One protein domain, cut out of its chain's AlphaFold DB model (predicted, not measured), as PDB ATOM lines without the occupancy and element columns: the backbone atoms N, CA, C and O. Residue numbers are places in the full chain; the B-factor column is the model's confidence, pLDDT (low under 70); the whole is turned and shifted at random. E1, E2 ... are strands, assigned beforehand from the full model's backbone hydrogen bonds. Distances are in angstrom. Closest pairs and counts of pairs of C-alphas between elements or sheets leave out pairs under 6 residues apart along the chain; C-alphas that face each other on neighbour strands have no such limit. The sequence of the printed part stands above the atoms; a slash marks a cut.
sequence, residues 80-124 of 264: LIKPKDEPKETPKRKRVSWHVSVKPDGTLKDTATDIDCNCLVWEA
ATOM      1  N   LEU A  80     141.710 254.253 145.382       49.41
ATOM      2  CA  LEU A  80     142.387 253.676 144.222       49.41
ATOM      3  C   LEU A  80     143.546 252.807 144.706       49.41
ATOM      4  O   LEU A  80     144.459 253.305 145.368       49.41
ATOM      5  N   ILE A  81     143.542 251.520 144.353       56.25
ATOM      6  CA  ILE A  81     144.647 250.620 144.694       56.25
ATOM      7  C   ILE A  81     145.741 250.790 143.639       56.25
ATOM      8  O   ILE A  81     145.627 250.268 142.526       56.25
ATOM      9  N   LYS A  82     146.816 251.503 143.990       66.81
ATOM     10  CA  LYS A  82     148.050 251.497 143.191       66.81
ATOM     11  C   LYS A  82     148.792 250.161 143.391       66.81
ATOM     12  O   LYS A  82     148.757 249.611 144.495       66.81
ATOM     13  N   PRO A  83     149.430 249.609 142.346       62.31
ATOM     14  CA  PRO A  83     150.150 248.344 142.439       62.31
ATOM     15  C   PRO A  83     151.401 248.483 143.313       62.31
ATOM     16  O   PRO A  83     151.924 249.581 143.507       62.31
ATOM     17  N   LYS A  84     151.912 247.352 143.808       64.12
ATOM     18  CA  LYS A  84     153.244 247.290 144.426       64.12
ATOM     19  C   LYS A  84     154.291 247.062 143.335       64.12
ATOM     20  O   LYS A  84     154.069 246.242 142.444       64.12
ATOM     21  N   ASP A  85     155.422 247.756 143.423       57.34
ATOM     22  CA  ASP A  85     156.552 247.542 142.514       57.34
ATOM     23  C   ASP A  85     157.164 246.146 142.726       57.34
ATOM     24  O   ASP A  85     157.532 245.778 143.846       57.34
ATOM     25  N   GLU A  86     157.311 245.372 141.647       54.34
ATOM     26  CA  GLU A  86     158.100 244.134 141.662       54.34
ATOM     27  C   GLU A  86     159.616 244.452 141.671       54.34
ATOM     28  O   GLU A  86     160.041 245.472 141.113       54.34
ATOM     29  N   PRO A  87     160.468 243.600 142.280       46.75
ATOM     30  CA  PRO A  87     161.918 243.797 142.289       46.75
ATOM     31  C   PRO A  87     162.517 243.934 140.880       46.75
ATOM     32  O   PRO A  87     162.150 243.215 139.951       46.75
ATOM     33  N   LYS A  88     163.481 244.849 140.728       48.50
ATOM     34  CA  LYS A  88     164.131 245.151 139.443       48.50
ATOM     35  C   LYS A  88     165.055 244.020 138.974       48.50
ATOM     36  O   LYS A  88     166.250 244.049 139.260       48.50
ATOM     37  N   GLU A  89     164.534 243.115 138.154       43.97
ATOM     38  CA  GLU A  89     165.342 242.421 137.142       43.97
ATOM     39  C   GLU A  89     165.302 243.159 135.786       43.97
ATOM     40  O   GLU A  89     164.592 244.150 135.606       43.97
ATOM     41  N   THR A  90     166.182 242.754 134.869       50.38
ATOM     42  CA  THR A  90     166.711 243.553 133.745       50.38
ATOM     43  C   THR A  90     165.674 244.143 132.763       50.38
ATOM     44  O   THR A  90     164.595 243.594 132.540       50.38
ATOM     45  N   PRO A  91     165.985 245.299 132.132       58.25
ATOM     46  CA  PRO A  91     164.966 246.145 131.519       58.25
ATOM     47  C   PRO A  91     164.506 245.648 130.145       58.25
ATOM     48  O   PRO A  91     165.303 245.542 129.213       58.25
ATOM     49  N   LYS A  92     163.184 245.467 130.001       56.88
ATOM     50  CA  LYS A  92     162.428 245.721 128.751       56.88
ATOM     51  C   LYS A  92     160.906 245.689 128.918       56.88
ATOM     52  O   LYS A  92     160.207 246.246 128.079       56.88
ATOM     53  N   ARG A  93     160.380 245.075 129.984       61.31
ATOM     54  CA  ARG A  93     158.947 245.094 130.335       61.31
ATOM     55  C   ARG A  93     158.790 245.285 131.844       61.31
ATOM     56  O   ARG A  93     159.232 244.427 132.598       61.31
ATOM     57  N   LYS A  94     158.171 246.390 132.273       71.50
ATOM     58  CA  LYS A  94     157.693 246.537 133.659       71.50
ATOM     59  C   LYS A  94     156.437 245.671 133.837       71.50
ATOM     60  O   LYS A  94     155.664 245.522 132.890       71.50
ATOM     61  N   ARG A  95     156.235 245.115 135.031       79.31
ATOM     62  CA  ARG A  95     155.006 244.422 135.438       79.31
ATOM     63  C   ARG A  95     154.453 245.101 136.684       79.31
ATOM     64  O   ARG A  95     155.217 245.556 137.527       79.31
ATOM     65  N   VAL A  96     153.132 245.144 136.772       82.62
ATOM     66  CA  VAL A  96     152.369 245.546 137.952       82.62
ATOM     67  C   VAL A  96     151.346 244.455 138.256       82.62
ATOM     68  O   VAL A  96     150.850 243.802 137.334       82.62
ATOM     69  N   SER A  97     151.067 244.214 139.535       85.88
ATOM     70  CA  SER A  97     150.141 243.169 139.974       85.88
ATOM     71  C   SER A  97     149.361 243.589 141.223       85.88
ATOM     72  O   SER A  97     149.816 244.399 142.033       85.88
ATOM     73  N   TRP A  98     148.160 243.026 141.365       86.50
ATOM     74  CA  TRP A  98     147.239 243.247 142.480       86.50
ATOM     75  C   TRP A  98     146.667 241.905 142.930       86.50
ATOM     76  O   TRP A  98     146.503 240.996 142.118       86.50
ATOM     77  N   HIS A  99     146.331 241.802 144.213       88.69
ATOM     78  CA  HIS A  99     145.670 240.638 144.793       88.69
ATOM     79  C   HIS A  99     144.390 241.118 145.481       88.69
ATOM     80  O   HIS A  99     144.430 241.626 146.603       88.69
ATOM     81  N   VAL A 100     143.259 240.999 144.788       88.12
ATOM     82  CA  VAL A 100     141.952 241.462 145.270       88.12
ATOM     83  C   VAL A 100     140.940 240.326 145.327       88.12
ATOM     84  O   VAL A 100     141.008 239.388 144.535       88.12
ATOM     85  N   SER A 101     139.980 240.428 146.243       87.75
ATOM     86  CA  SER A 101     138.728 239.670 146.149       87.75
ATOM     87  C   SER A 101     137.653 240.524 145.474       87.75
ATOM     88  O   SER A 101     137.700 241.751 145.543       87.75
ATOM     89  N   VAL A 102     136.711 239.878 144.785       84.88
ATOM     90  CA  VAL A 102     135.639 240.537 144.021       84.88
ATOM     91  C   VAL A 102     134.299 240.139 144.630       84.88
ATOM     92  O   VAL A 102     134.030 238.949 144.806       84.88
ATOM     93  N   LYS A 103     133.467 241.122 144.971       83.25
ATOM     94  CA  LYS A 103     132.095 240.909 145.448       83.25
ATOM     95  C   LYS A 103     131.128 240.795 144.256       83.25
ATOM     96  O   LYS A 103     131.425 241.331 143.189       83.25
ATOM     97  N   PRO A 104     129.950 240.157 144.409       77.62
ATOM     98  CA  PRO A 104     128.974 240.019 143.318       77.62
ATOM     99  C   PRO A 104     128.433 241.341 142.749       77.62
ATOM    100  O   PRO A 104     127.884 241.345 141.654       77.62
ATOM    101  N   ASP A 105     128.574 242.452 143.476       76.06
ATOM    102  CA  ASP A 105     128.203 243.803 143.034       76.06
ATOM    103  C   ASP A 105     129.315 244.524 142.238       76.06
ATOM    104  O   ASP A 105     129.148 245.680 141.855       76.06
ATOM    105  N   GLY A 106     130.446 243.853 141.987       75.81
ATOM    106  CA  GLY A 106     131.617 244.406 141.306       75.81
ATOM    107  C   GLY A 106     132.618 245.112 142.229       75.81
ATOM    108  O   GLY A 106     133.706 245.458 141.772       75.81
ATOM    109  N   THR A 107     132.313 245.291 143.520       79.44
ATOM    110  CA  THR A 107     133.252 245.899 144.475       79.44
ATOM    111  C   THR A 107     134.489 245.018 144.636       79.44
ATOM    112  O   THR A 107     134.387 243.822 144.928       79.44
ATOM    113  N   LEU A 108     135.668 245.617 144.504       82.69
ATOM    114  CA  LEU A 108     136.953 244.978 144.762       82.69
ATOM    115  C   LEU A 108     137.348 245.202 146.223       82.69
ATOM    116  O   LEU A 108     137.064 246.254 146.789       82.69
ATOM    117  N   LYS A 109     138.059 244.255 146.828       85.62
ATOM    118  CA  LYS A 109     138.672 244.428 148.149       85.62
ATOM    119  C   LYS A 109     140.136 244.018 148.111       85.62
ATOM    120  O   LYS A 109     140.436 242.876 147.755       85.62
ATOM    121  N   ASP A 110     141.037 244.929 148.478       82.19
ATOM    122  CA  ASP A 110     142.468 244.628 148.578       82.19
ATOM    123  C   ASP A 110     142.725 243.629 149.707       82.19
ATOM    124  O   ASP A 110     142.420 243.892 150.869       82.19
ATOM    125  N   THR A 111     143.329 242.490 149.370       82.44
ATOM    126  CA  THR A 111     143.661 241.454 150.357       82.44
ATOM    127  C   THR A 111     144.801 241.861 151.293       82.44
ATOM    128  O   THR A 111     144.948 241.260 152.355       82.44
ATOM    129  N   ALA A 112     145.602 242.873 150.934       76.88
ATOM    130  CA  ALA A 112     146.732 243.326 151.741       76.88
ATOM    131  C   ALA A 112     146.397 244.472 152.714       76.88
ATOM    132  O   ALA A 112     147.042 244.571 153.757       76.88
ATOM    133  N   THR A 113     145.441 245.344 152.377       77.12
ATOM    134  CA  THR A 113     145.058 246.507 153.208       77.12
ATOM    135  C   THR A 113     143.641 246.430 153.779       77.12
ATOM    136  O   THR A 113     143.284 247.258 154.612       77.12
ATOM    137  N   ASP A 114     142.846 245.439 153.363       76.50
ATOM    138  CA  ASP A 114     141.427 245.264 153.705       76.50
ATOM    139  C   ASP A 114     140.502 246.408 153.219       76.50
ATOM    140  O   ASP A 114     139.354 246.516 153.646       76.50
ATOM    141  N   ILE A 115     140.977 247.246 152.289       75.00
ATOM    142  CA  ILE A 115     140.238 248.399 151.747       75.00
ATOM    143  C   ILE A 115     139.329 247.969 150.582       75.00
ATOM    144  O   ILE A 115     139.779 247.312 149.639       75.00
ATOM    145  N   ASP A 116     138.059 248.382 150.640       78.19
ATOM    146  CA  ASP A 116     137.084 248.267 149.547       78.19
ATOM    147  C   ASP A 116     137.281 249.383 148.498       78.19
ATOM    148  O   ASP A 116     137.374 250.567 148.840       78.19
ATOM    149  N   CYS A 117     137.297 249.008 147.219       69.06
ATOM    150  CA  CYS A 117     137.649 249.847 146.072       69.06
ATOM    151  C   CYS A 117     136.784 249.503 144.847       69.06
ATOM    152  O   CYS A 117     136.374 248.359 144.666       69.06
ATOM    153  N   ASN A 118     136.562 250.466 143.948       69.38
ATOM    154  CA  ASN A 118     135.726 250.247 142.755       69.38
ATOM    155  C   ASN A 118     136.538 249.910 141.491       69.38
ATOM    156  O   ASN A 118     135.971 249.457 140.502       69.38
ATOM    157  N   CYS A 119     137.851 250.151 141.497       73.12
ATOM    158  CA  CYS A 119     138.733 249.890 140.362       73.12
ATOM    159  C   CYS A 119     140.197 249.720 140.800       73.12
ATOM    160  O   CYS A 119     140.588 250.074 141.917       73.12
ATOM    161  N   LEU A 120     141.008 249.179 139.890       77.88
ATOM    162  CA  LEU A 120     142.468 249.133 139.977       77.88
ATOM    163  C   LEU A 120     143.032 250.162 138.998       77.88
ATOM    164  O   LEU A 120     142.498 250.305 137.899       77.88
ATOM    165  N   VAL A 121     144.099 250.869 139.377       77.81
ATOM    166  CA  VAL A 121     144.683 251.926 138.538       77.81
ATOM    167  C   VAL A 121     146.193 251.765 138.458       77.81
ATOM    168  O   VAL A 121     146.872 251.638 139.478       77.81
ATOM    169  N   TRP A 122     146.714 251.818 137.236       78.19
ATOM    170  CA  TRP A 122     148.136 251.935 136.945       78.19
ATOM    171  C   TRP A 122     148.392 253.116 136.012       78.19
ATOM    172  O   TRP A 122     147.547 253.493 135.205       78.19
ATOM    173  N   GLU A 123     149.585 253.686 136.129       73.62
ATOM    174  CA  GLU A 123     150.094 254.761 135.282       73.62
ATOM    175  C   GLU A 123     151.448 254.290 134.736       73.62
ATOM    176  O   GLU A 123     152.240 253.693 135.471       73.62
ATOM    177  N   ALA A 124     151.727 254.531 133.454       70.62
ATOM    178  CA  ALA A 124     153.050 254.308 132.878       70.62
ATOM    179  C   ALA A 124     153.722 255.638 132.538       70.62
ATOM    180  O   ALA A 124     153.094 256.564 132.032       70.62
TER     181      ALA A 124
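What this domain is: This is residues 80 to 124 of the 264 residues of an uncharacterized protein of Colletotrichum salicis (UniProt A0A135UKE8). With little regular structure, this is a long, narrow loop of chain: residues 80 to 99 run out to a tip, residues 88 to 93, that sticks out, and come back to a small hairpin of E1 and E2 towards the other end. Residues 111 to 124 then fold back, with residues 116 to 117 pairing beside E2. The printed part has 45 residues with no named helix and two named strands, E1 then E2, in an antiparallel sheet; the class is all strand, on 6 residues. It is a loose rod, radius of gyration of the C-alphas 12.5 A, spanning 39 by 18 by 14 A.

How they stand to each other: Residues 84 to 85 pair with 96 to 97, antiparallel. E1, residues 100 to 102, and E2, residues 108 to 110, form a hairpin at 154 degrees between directions, with N 101 and O 109 within hydrogen-bond range at 2.9 A.

Where its parts are: E1 measures 6.5 A from C-alpha 100 at (141.952, 241.462, 145.270); E2 measures 6.7 A, ending at C-alpha 110 at (142.468, 244.628, 148.578).

The domain as a whole: The farthest C-alphas, Thr 90 and Asp 105, are 39.6 A apart. The printed part has no cut; the E1 to E2 link is tight. Residues 80 to 93 and 117 to 118 have pLDDT under 70.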